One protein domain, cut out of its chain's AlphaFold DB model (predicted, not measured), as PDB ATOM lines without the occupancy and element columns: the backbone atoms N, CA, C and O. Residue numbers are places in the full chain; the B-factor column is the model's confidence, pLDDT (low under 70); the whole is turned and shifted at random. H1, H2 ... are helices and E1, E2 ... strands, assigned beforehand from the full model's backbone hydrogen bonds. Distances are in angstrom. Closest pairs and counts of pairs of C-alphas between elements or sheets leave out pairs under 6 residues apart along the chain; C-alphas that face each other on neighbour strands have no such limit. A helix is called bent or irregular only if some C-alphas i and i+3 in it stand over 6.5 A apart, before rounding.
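What this domain is: This is residues 27 to 108 of the 108 residues of an uncharacterized protein of Sphingomonas sanguinis (UniProt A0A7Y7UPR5). A two-stranded hairpin, E1 and E2, is covered by the helix H2, and the long helix H3 crosses H2 on its side away from the hairpin; residues 98 to 108, of which 98 to 106 belong to H3, stick out from this body as an arm. The short helix H1 comes near both H2 and H3. The printed part has 82 residues, with three named helices and two named strands in the order H1, E1, E2, H2, H3; the sheet, of order E1 - E2, is antiparallel and the class is mixed, helices and strands. The whole is only just compact, close to loose, with a radius of gyration of the C-alphas of 13.9 A, and its C-alphas span 47 by 23 by 19 A, the arm adding to the longest span.

Where its parts are: Strand E1 is residues 36 to 42, 19.6 A from first to last C-alpha, and begins with C-alpha 36 at (174.360, 185.705, 161.855). Strand E2, residues 45 to 53, is 22.5 A long and bends by 51 degrees at residue 48. Helix H2, residues 58 to 74, is 25.1 A long; it is neither bent nor irregular, but only just: C-alphas 70 and 73 are 6.4 A apart. Helix H3, residues 79 to 106, is 41.1 A long and ends with C-alpha 106 at (183.790, 214.810, 142.978). Helix H1, residues 27 to 34, begins with C-alpha 27 at (186.920, 195.707, 158.098).

How they stand to each other: E1 and E2 form a hairpin, antiparallel at 163 degrees; N 38 and O 50 are 2.8 A apart and N 42 and O 45 are 2.9 A apart, within hydrogen-bond range. H2 and E2 have 10 pairs of C-alphas within 8 A, the closest being those of Cys 49 and Cys 65 at 5.7 A. The closest C-alphas of E1 and H2 are those of Val 41 and Val 72, 7.6 A apart. H3 touches H2 with residues 82 to 94 alone, opposite ways at a steep tilt of 49 degrees; the closest C-alphas are those of Ala 67 and Ile 86, 5.0 A apart. H3 is apart from E1 and E2. H1 is close to but not clearly touching H3, the closest C-alphas being those of Leu 32 and Asn 87 at 7.2 A, and likewise H2, with Leu 32 and Val 60 at 7.7 A. In H3 every O i to N i+4 pair is within hydrogen-bond range; in H1 3 of 4 are, and in H2 11 of 13.

The domain as a whole: The C-alphas of Gly 43 and Asn 108 are the two farthest apart, 47.5 A. Without residues 98 to 108, which stand free, the body spans 33 by 22 by 20 A. The printed part has no cut, and its four links are tight. The mean pLDDT of the printed part is 88.4; residues 75 to 77 and residue 108 are under 70.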
ATOM      1  N   VAL A  27     188.013 195.276 157.208       78.88
ATOM      2  CA  VAL A  27     186.920 195.707 158.098       78.88
ATOM      3  C   VAL A  27     185.583 195.094 157.679       78.88
ATOM      4  O   VAL A  27     184.883 194.553 158.535       78.88
ATOM      5  N   ILE A  28     185.241 195.102 156.385       81.12
ATOM      6  CA  ILE A  28     183.999 194.478 155.890       81.12
ATOM      7  C   ILE A  28     184.021 192.970 156.155       81.12
ATOM      8  O   ILE A  28     183.063 192.429 156.706       81.12
ATOM      9  N   GLY A  29     185.136 192.296 155.860       79.31
ATOM     10  CA  GLY A  29     185.300 190.876 156.177       79.31
ATOM     11  C   GLY A  29     185.147 190.588 157.675       79.31
ATOM     12  O   GLY A  29     184.528 189.602 158.062       79.31
ATOM     13  N   THR A  30     185.645 191.474 158.541       84.38
ATOM     14  CA  THR A  30     185.496 191.353 160.001       84.38
ATOM     15  C   THR A  30     184.049 191.536 160.460       84.38
ATOM     16  O   THR A  30     183.590 190.782 161.319       84.38
ATOM     17  N   LYS A  31     183.327 192.498 159.881       86.56
ATOM     18  CA  LYS A  31     181.897 192.734 160.129       86.56
ATOM     19  C   LYS A  31     181.061 191.520 159.707       86.56
ATOM     20  O   LYS A  31     180.276 191.007 160.504       86.56
ATOM     21  N   LEU A  32     181.313 190.984 158.512       87.62
ATOM     22  CA  LEU A  32     180.638 189.789 157.994       87.62
ATOM     23  C   LEU A  32     180.880 188.541 158.852       87.62
ATOM     24  O   LEU A  32     179.958 187.760 159.050       87.62
ATOM     25  N   ARG A  33     182.080 188.366 159.428       87.69
ATOM     26  CA  ARG A  33     182.366 187.234 160.334       87.69
ATOM     27  C   ARG A  33     181.497 187.218 161.597       87.69
ATOM     28  O   ARG A  33     181.324 186.153 162.182       87.69
ATOM     29  N   LYS A  34     180.989 188.373 162.039       89.44
ATOM     30  CA  LYS A  34     180.104 188.477 163.213       89.44
ATOM     31  C   LYS A  34     178.634 188.248 162.866       89.44
ATOM     32  O   LYS A  34     177.865 187.850 163.736       89.44
ATOM     33  N   LEU A  35     178.260 188.512 161.618       90.88
ATOM     34  CA  LEU A  35     176.880 188.497 161.169       90.88
ATOM     35  C   LEU A  35     176.295 187.080 161.233       90.88
ATOM     36  O   LEU A  35     176.847 186.135 160.671       90.88
ATOM     37  N   GLN A  36     175.136 186.944 161.874       92.88
ATOM     38  CA  GLN A  36     174.360 185.705 161.855       92.88
ATOM     39  C   GLN A  36     172.950 185.980 161.359       92.88
ATOM     40  O   GLN A  36     172.243 186.827 161.905       92.88
ATOM     41  N   LEU A  37     172.539 185.225 160.344       92.12
ATOM     42  CA  LEU A  37     171.227 185.333 159.718       92.12
ATOM     43  C   LEU A  37     170.364 184.123 160.072       92.12
ATOM     44  O   LEU A  37     170.840 182.985 160.094       92.12
ATOM     45  N   ASP A  38     169.085 184.383 160.298       93.12
ATOM     46  CA  ASP A  38     168.022 183.390 160.287       93.12
ATOM     47  C   ASP A  38     167.205 183.576 159.016       93.12
ATOM     48  O   ASP A  38     166.618 184.640 158.811       93.12
ATOM     49  N   LEU A  39     167.204 182.567 158.151       91.75
ATOM     50  CA  LEU A  39     166.504 182.611 156.873       91.75
ATOM     51  C   LEU A  39     165.365 181.598 156.909       91.75
ATOM     52  O   LEU A  39     165.600 180.423 157.189       91.75
ATOM     53  N   GLU A  40     164.158 182.047 156.587       92.38
ATOM     54  CA  GLU A  40     163.033 181.159 156.302       92.38
ATOM     55  C   GLU A  40     162.900 181.027 154.789       92.38
ATOM     56  O   GLU A  40     162.862 182.024 154.060       92.38
ATOM     57  N   VAL A  41     162.894 179.780 154.324       89.56
ATOM     58  CA  VAL A  41     162.883 179.434 152.904       89.56
ATOM     59  C   VAL A  41     161.743 178.461 152.651       89.56
ATOM     60  O   VAL A  41     161.677 177.413 153.292       89.56
ATOM     61  N   ASP A  42     160.889 178.804 151.693       88.25
ATOM     62  CA  ASP A  42     159.846 177.939 151.153       88.25
ATOM     63  C   ASP A  42     160.148 177.669 149.673       88.25
ATOM     64  O   ASP A  42     160.113 178.558 148.818       88.25
ATOM     65  N   GLY A  43     160.565 176.442 149.363       86.25
ATOM     66  CA  GLY A  43     161.010 176.071 148.023       86.25
ATOM     67  C   GLY A  43     162.218 176.888 147.537       86.25
ATOM     68  O   GLY A  43     163.352 176.643 147.950       86.25
ATOM     69  N   LYS A  44     161.995 177.799 146.580       84.88
ATOM     70  CA  LYS A  44     163.027 178.707 146.032       84.88
ATOM     71  C   LYS A  44     162.926 180.127 146.588       84.88
ATOM     72  O   LYS A  44     163.772 180.958 146.256       84.88
ATOM     73  N   ASP A  45     161.911 180.393 147.396       87.94
ATOM     74  CA  ASP A  45     161.574 181.726 147.853       87.94
ATOM     75  C   ASP A  45     162.007 181.907 149.304       87.94
ATOM     76  O   ASP A  45     161.853 181.025 150.147       87.94
ATOM     77  N   MET A  46     162.581 183.070 149.598       91.06
ATOM     78  CA  MET A  46     162.924 183.455 150.963       91.06
ATOM     79  C   MET A  46     161.768 184.262 151.552       91.06
ATOM     80  O   MET A  46     161.573 185.428 151.185       91.06
ATOM     81  N   THR A  47     161.021 183.652 152.466       92.44
ATOM     82  CA  THR A  47     159.835 184.248 153.097       92.44
ATOM     83  C   THR A  47     160.216 185.220 154.209       92.44
ATOM     84  O   THR A  47     159.572 186.258 154.359       92.44
ATOM     85  N   ALA A  48     161.311 184.953 154.927       93.50
ATOM     86  CA  ALA A  48     161.834 185.851 155.953       93.50
ATOM     87  C   ALA A  48     163.367 185.859 156.012       93.50
ATOM     88  O   ALA A  48     164.035 184.862 155.740       93.50
ATOM     89  N   CYS A  49     163.918 187.003 156.420       94.00
ATOM     90  CA  CYS A  49     165.310 187.156 156.829       94.00
ATOM     91  C   CYS A  49     165.346 187.947 158.135       94.00
ATOM     92  O   CYS A  49     164.809 189.053 158.197       94.00
ATOM     93  N   ARG A  50     165.966 187.386 159.175       94.69
ATOM     94  CA  ARG A  50     166.167 188.047 160.468       94.69
ATOM     95  C   ARG A  50     167.648 188.072 160.820       94.69
ATOM     96  O   ARG A  50     168.360 187.087 160.629       94.69
ATOM     97  N   ILE A  51     168.099 189.185 161.386       94.12
ATOM     98  CA  ILE A  51     169.448 189.313 161.937       94.12
ATOM     99  C   ILE A  51     169.439 188.732 163.356       94.12
ATOM    100  O   ILE A  51     168.799 189.290 164.243       94.12
ATOM    101  N   LYS A  52     170.131 187.608 163.579       94.69
ATOM    102  CA  LYS A  52     170.337 187.023 164.923       94.69
ATOM    103  C   LYS A  52     171.463 187.724 165.673       94.69
ATOM    104  O   LYS A  52     171.359 187.948 166.873       94.69
ATOM    105  N   VAL A  53     172.533 188.066 164.957       95.06
ATOM    106  CA  VAL A  53     173.678 188.824 165.473       95.06
ATOM    107  C   VAL A  53     174.052 189.858 164.422       95.06
ATOM    108  O   VAL A  53     174.326 189.482 163.283       95.06
ATOM    109  N   SER A  54     174.033 191.139 164.796       92.75
ATOM    110  CA  SER A  54     174.383 192.256 163.906       92.75
ATOM    111  C   SER A  54     175.881 192.288 163.612       92.75
ATOM    112  O   SER A  54     176.710 191.957 164.463       92.75
ATOM    113  N   SER A  55     176.235 192.748 162.412       91.81
ATOM    114  CA  SER A  55     177.623 193.037 162.047       91.81
ATOM    115  C   SER A  55     178.188 194.294 162.731       91.81
ATOM    116  O   SER A  55     179.402 194.524 162.695       91.81
ATOM    117  N   GLY A  56     177.328 195.100 163.368       92.25
ATOM    118  CA  GLY A  56     177.647 196.430 163.891       92.25
ATOM    119  C   GLY A  56     177.557 197.538 162.836       92.25
ATOM    120  O   GLY A  56     177.988 198.658 163.096       92.25
ATOM    121  N   ASP A  57     177.031 197.230 161.650       92.00
ATOM    122  CA  ASP A  57     176.852 198.160 160.540       92.00
ATOM    123  C   ASP A  57     175.466 197.949 159.895       92.00
ATOM    124  O   ASP A  57     175.217 196.893 159.306       92.00
ATOM    125  N   PRO A  58     174.551 198.934 159.990       91.69
ATOM    126  CA  PRO A  58     173.190 198.794 159.475       91.69
ATOM    127  C   PRO A  58     173.115 198.561 157.962       91.69
ATOM    128  O   PRO A  58     172.212 197.870 157.491       91.69
ATOM    129  N   PHE A  59     174.054 199.123 157.194       92.88
ATOM    130  CA  PHE A  59     174.082 198.949 155.744       92.88
ATOM    131  C   PHE A  59     174.510 197.527 155.383       92.88
ATOM    132  O   PHE A  59     173.875 196.886 154.547       92.88
ATOM    133  N   VAL A  60     175.540 197.002 156.053       93.00
ATOM    134  CA  VAL A  60     175.979 195.603 155.900       93.00
ATOM    135  C   VAL A  60     174.854 194.634 156.273       93.00
ATOM    136  O   VAL A  60     174.598 193.687 155.529       93.00
ATOM    137  N   ASP A  61     174.144 194.889 157.374       94.00
ATOM    138  CA  ASP A  61     173.026 194.053 157.824       94.00
ATOM    139  C   ASP A  61     171.874 194.040 156.795       94.00
ATOM    140  O   ASP A  61     171.372 192.975 156.420       94.00
ATOM    141  N   ALA A  62     171.489 195.210 156.270       93.75
ATOM    142  CA  ALA A  62     170.446 195.327 155.247       93.75
ATOM    143  C   ALA A  62     170.862 194.693 153.905       93.75
ATOM    144  O   ALA A  62     170.071 193.998 153.247       93.75
ATOM    145  N   ALA A  63     172.120 194.890 153.508       95.62
ATOM    146  CA  ALA A  63     172.689 194.291 152.309       95.62
ATOM    147  C   ALA A  63     172.690 192.759 152.397       95.62
ATOM    148  O   ALA A  63     172.422 192.094 151.398       95.62
ATOM    149  N   ALA A  64     172.914 192.189 153.582       95.19
ATOM    150  CA  ALA A  64     172.955 190.746 153.764       95.19
ATOM    151  C   ALA A  64     171.596 190.074 153.535       95.19
ATOM    152  O   ALA A  64     171.525 189.076 152.817       95.19
ATOM    153  N   CYS A  65     170.506 190.642 154.059       94.81
ATOM    154  CA  CYS A  65     169.164 190.123 153.771       94.81
ATOM    155  C   CYS A  65     168.783 190.283 152.293       94.81
ATOM    156  O   CYS A  65     168.143 189.406 151.708       94.81
ATOM    157  N   SER A  66     169.220 191.374 151.665       95.31
ATOM    158  CA  SER A  66     168.995 191.606 150.235       95.31
ATOM    159  C   SER A  66     169.752 190.583 149.380       95.31
ATOM    160  O   SER A  66     169.186 189.991 148.459       95.31
ATOM    161  N   ALA A  67     171.009 190.303 149.731       94.75
ATOM    162  CA  ALA A  67     171.827 189.283 149.085       94.75
ATOM    163  C   ALA A  67     171.244 187.876 149.295       94.75
ATOM    164  O   ALA A  67     171.148 187.109 148.337       94.75
ATOM    165  N   ALA A  68     170.766 187.552 150.501       92.94
ATOM    166  CA  ALA A  68     170.109 186.278 150.792       92.94
ATOM    167  C   ALA A  68     168.907 186.027 149.871       92.94
ATOM    168  O   ALA A  68     168.809 184.952 149.280       92.94
ATOM    169  N   ARG A  69     168.066 187.044 149.635       92.69
ATOM    170  CA  ARG A  69     166.922 186.946 148.714       92.69
ATOM    171  C   ARG A  69     167.329 186.600 147.277       92.69
ATOM    172  O   ARG A  69     166.597 185.897 146.589       92.69
ATOM    173  N   VAL A  70     168.498 187.056 146.827       92.81
ATOM    174  CA  VAL A  70     169.047 186.746 145.493       92.81
ATOM    175  C   VAL A  70     169.740 185.380 145.462       92.81
ATOM    176  O   VAL A  70     169.754 184.713 144.428       92.81
ATOM    177  N   CYS A  71     170.338 184.956 146.574       92.12
ATOM    178  CA  CYS A  71     171.148 183.743 146.654       92.12
ATOM    179  C   CYS A  71     170.336 182.468 146.906       92.12
ATOM    180  O   CYS A  71     170.677 181.420 146.358       92.12
ATOM    181  N   VAL A  72     169.247 182.548 147.672       90.69
ATOM    182  CA  VAL A  72     168.330 181.422 147.929       90.69
ATOM    183  C   VAL A  72     167.821 180.758 146.631       90.69
ATOM    184  O   VAL A  72     168.008 179.545 146.483       90.69
ATOM    185  N   PRO A  73     167.291 181.486 145.625       89.12
ATOM    186  CA  PRO A  73     166.791 180.863 144.396       89.12
ATOM    187  C   PRO A  73     167.893 180.273 143.504       89.12
ATOM    188  O   PRO A  73     167.604 179.410 142.672       89.12
ATOM    189  N   LYS A  74     169.163 180.671 143.692       86.50
ATOM    190  CA  LYS A  74     170.317 180.123 142.953       86.50
ATOM    191  C   LYS A  74     170.685 178.698 143.380       86.50
ATOM    192  O   LYS A  74     171.598 178.120 142.801       86.50
ATOM    193  N   ARG A  75     169.966 178.120 144.355       66.81
ATOM    194  CA  ARG A  75     170.120 176.733 144.818       66.81
ATOM    195  C   ARG A  75     171.572 176.382 145.137       66.81
ATOM    196  O   ARG A  75     172.079 175.352 144.695       66.81
ATOM    197  N   ALA A  76     172.243 177.207 145.938       64.56
ATOM    198  CA  ALA A  76     173.457 176.754 146.599       64.56
ATOM    199  C   ALA A  76     173.064 175.620 147.562       64.56
ATOM    200  O   ALA A  76     172.612 175.863 148.675       64.56
ATOM    201  N   VAL A  77     173.164 174.377 147.084       60.06
ATOM    202  CA  VAL A  77     172.625 173.163 147.730       60.06
ATOM    203  C   VAL A  77     173.240 172.925 149.119       60.06
ATOM    204  O   VAL A  77     172.696 172.189 149.933       60.06
ATOM    205  N   LEU A  78     174.359 173.592 149.418       76.81
ATOM    206  CA  LEU A  78     175.074 173.517 150.685       76.81
ATOM    207  C   LEU A  78     175.130 174.887 151.366       76.81
ATOM    208  O   LEU A  78     175.412 175.904 150.727       76.81
ATOM    209  N   ARG A  79     174.968 174.888 152.697       80.62
ATOM    210  CA  ARG A  79     175.032 176.080 153.566       80.62
ATOM    211  C   ARG A  79     176.242 176.973 153.274       80.62
ATOM    212  O   ARG A  79     176.100 178.190 153.237       80.62
ATOM    213  N   ALA A  80     177.415 176.380 153.043       82.94
ATOM    214  CA  ALA A  80     178.635 177.122 152.728       82.94
ATOM    215  C   ALA A  80     178.517 177.916 151.412       82.94
ATOM    216  O   ALA A  80     178.885 179.085 151.366       82.94
ATOM    217  N   GLY A  81     177.941 177.318 150.365       86.56
ATOM    218  CA  GLY A  81     177.731 177.999 149.087       86.56
ATOM    219  C   GLY A  81     176.732 179.153 149.198       86.56
ATOM    220  O   GLY A  81     176.939 180.205 148.596       86.56
ATOM    221  N   LEU A  82     175.682 178.984 150.010       87.75
ATOM    222  CA  LEU A  82     174.713 180.047 150.273       87.75
ATOM    223  C   LEU A  82     175.384 181.235 150.972       87.75
ATOM    224  O   LEU A  82     175.227 182.370 150.531       87.75
ATOM    225  N   MET A  83     176.169 180.970 152.018       88.00
ATOM    226  CA  MET A  83     176.872 182.022 152.756       88.00
ATOM    227  C   MET A  83     177.918 182.740 151.903       88.00
ATOM    228  O   MET A  83     178.026 183.958 151.998       88.00
ATOM    229  N   ASN A  84     178.639 182.029 151.033       90.75
ATOM    230  CA  ASN A  84     179.579 182.664 150.107       90.75
ATOM    231  C   ASN A  84     178.856 183.610 149.140       90.75
ATOM    232  O   ASN A  84     179.243 184.766 149.024       90.75
ATOM    233  N   CYS A  85     177.747 183.166 148.540       92.69
ATOM    234  CA  CYS A  85     176.940 184.025 147.672       92.69
ATOM    235  C   CYS A  85     176.435 185.280 148.405       92.69
ATOM    236  O   CYS A  85     176.460 186.377 147.846       92.69
ATOM    237  N   ILE A  86     175.990 185.134 149.660       92.75
ATOM    238  CA  ILE A  86     175.541 186.263 150.484       92.75
ATOM    239  C   ILE A  86     176.699 187.236 150.731       92.75
ATOM    240  O   ILE A  86     176.536 188.434 150.510       92.75
ATOM    241  N   ASN A  87     177.865 186.729 151.135       91.75
ATOM    242  CA  ASN A  87     179.051 187.544 151.393       91.75
ATOM    243  C   ASN A  87     179.491 188.316 150.142       91.75
ATOM    244  O   ASN A  87     179.705 189.526 150.225       91.75
ATOM    245  N   ASP A  88     179.551 187.655 148.985       92.44
ATOM    246  CA  ASP A  88     179.890 188.289 147.707       92.44
ATOM    247  C   ASP A  88     178.886 189.396 147.351       92.44
ATOM    248  O   ASP A  88     179.267 190.486 146.918       92.44
ATOM    249  N   GLY A  89     177.594 189.148 147.590       93.50
ATOM    250  CA  GLY A  89     176.534 190.134 147.396       93.50
ATOM    251  C   GLY A  89     176.695 191.369 148.284       93.50
ATOM    252  O   GLY A  89     176.534 192.492 147.804       93.50
ATOM    253  N   VAL A  90     177.061 191.185 149.555       94.25
ATOM    254  CA  VAL A  90     177.316 192.299 150.482       94.25
ATOM    255  C   VAL A  90     178.547 193.097 150.064       94.25
ATOM    256  O   VAL A  90     178.481 194.323 150.002       94.25
ATOM    257  N   VAL A  91     179.652 192.424 149.732       92.38
ATOM    258  CA  VAL A  91     180.879 193.089 149.259       92.38
ATOM    259  C   VAL A  91     180.585 193.925 148.013       92.38
ATOM    260  O   VAL A  91     180.980 195.090 147.944       92.38
ATOM    261  N   ALA A  92     179.823 193.377 147.064       92.50
ATOM    262  CA  ALA A  92     179.415 194.101 145.866       92.50
ATOM    263  C   ALA A  92     178.510 195.308 146.177       92.50
ATOM    264  O   ALA A  92     178.651 196.352 145.539       92.50
ATOM    265  N   ALA A  93     177.591 195.193 147.141       92.62
ATOM    266  CA  ALA A  93     176.730 196.301 147.554       92.62
ATOM    267  C   ALA A  93     177.538 197.446 148.182       92.62
ATOM    268  O   ALA A  93     177.355 198.601 147.805       92.62
ATOM    269  N   VAL A  94     178.477 197.123 149.077       91.06
ATOM    270  CA  VAL A  94     179.346 198.120 149.718       91.06
ATOM    271  C   VAL A  94     180.250 198.811 148.697       91.06
ATOM    272  O   VAL A  94     180.380 200.031 148.727       91.06
ATOM    273  N   ALA A  95     180.836 198.064 147.759       89.62
ATOM    274  CA  ALA A  95     181.656 198.651 146.700       89.62
ATOM    275  C   ALA A  95     180.860 199.645 145.831       89.62
ATOM    276  O   ALA A  95     181.360 200.715 145.492       89.62
ATOM    277  N   ARG A  96     179.601 199.321 145.504       91.56
ATOM    278  CA  ARG A  96     178.718 200.215 144.737       91.56
ATOM    279  C   ARG A  96     178.350 201.478 145.504       91.56
ATOM    280  O   ARG A  96     178.264 202.531 144.887       91.56
ATOM    281  N   GLU A  97     178.097 201.373 146.805       91.12
ATOM    282  CA  GLU A  97     177.744 202.540 147.619       91.12
ATOM    283  C   GLU A  97     178.901 203.536 147.689       91.12
ATOM    284  O   GLU A  97     178.708 204.727 147.471       91.12
ATOM    285  N   ARG A  98     180.125 203.031 147.842       85.25
ATOM    286  CA  ARG A  98     181.339 203.855 147.824       85.25
ATOM    287  C   ARG A  98     181.540 204.576 146.509       85.25
ATOM    288  O   ARG A  98     181.755 205.778 146.509       85.25
ATOM    289  N   ALA A  99     181.402 203.860 145.396       87.75
ATOM    290  CA  ALA A  99     181.540 204.468 144.080       87.75
ATOM    291  C   ALA A  99     180.543 205.628 143.873       87.75
ATOM    292  O   ALA A  99     180.880 206.618 143.229       87.75
ATOM    293  N   LYS A 100     179.330 205.534 144.442       90.12
ATOM    294  CA  LYS A 100     178.341 206.626 144.412       90.12
ATOM    295  C   LYS A 100     178.706 207.793 145.329       90.12
ATOM    296  O   LYS A 100     178.377 208.936 145.026       90.12
ATOM    297  N   GLU A 101     179.299 207.514 146.483       88.31
ATOM    298  CA  GLU A 101     179.731 208.554 147.417       88.31
ATOM    299  C   GLU A 101     180.935 209.325 146.864       88.31
ATOM    300  O   GLU A 101     180.943 210.553 146.890       88.31
ATOM    301  N   GLU A 102     181.890 208.619 146.260       84.94
ATOM    302  CA  GLU A 102     183.026 209.205 145.546       84.94
ATOM    303  C   GLU A 102     182.571 210.088 144.383       84.94
ATOM    304  O   GLU A 102     183.052 211.214 144.258       84.94
ATOM    305  N   SER A 103     181.617 209.624 143.563       84.38
ATOM    306  CA  SER A 103     181.087 210.442 142.468       84.38
ATOM    307  C   SER A 103     180.426 211.714 142.996       84.38
ATOM    308  O   SER A 103     180.738 212.799 142.519       84.38
ATOM    309  N   ARG A 104     179.610 211.603 144.054       88.69
ATOM    310  CA  ARG A 104     178.951 212.759 144.677       88.69
ATOM    311  C   ARG A 104     179.955 213.770 145.234       88.69
ATOM    312  O   ARG A 104     179.719 214.968 145.144       88.69
ATOM    313  N   ASN A 105     181.051 213.304 145.828       81.88
ATOM    314  CA  ASN A 105     182.080 214.185 146.377       81.88
ATOM    315  C   ASN A 105     182.948 214.839 145.290       81.88
ATOM    316  O   ASN A 105     183.495 215.905 145.522       81.88
ATOM    317  N   ALA A 106     183.087 214.218 144.117       80.06
ATOM    318  CA  ALA A 106     183.790 214.810 142.978       80.06
ATOM    319  C   ALA A 106     182.963 215.888 142.248       80.06
ATOM    320  O   ALA A 106     183.522 216.686 141.498       80.06
ATOM    321  N   GLU A 107     181.644 215.889 142.443       74.69
ATOM    322  CA  GLU A 107     180.706 216.872 141.884       74.69
ATOM    323  C   GLU A 107     180.510 218.111 142.785       74.69
ATOM    324  O   GLU A 107     179.890 219.082 142.346       74.69
ATOM    325  N   ASN A 108     181.032 218.080 144.017       61.91
ATOM    326  CA  ASN A 108     180.929 219.135 145.034       61.91
ATOM    327  C   ASN A 108     182.239 219.919 145.182       61.91
ATOM    328  O   ASN A 108     182.151 221.134 145.474       61.91
TER     329      ASN A 108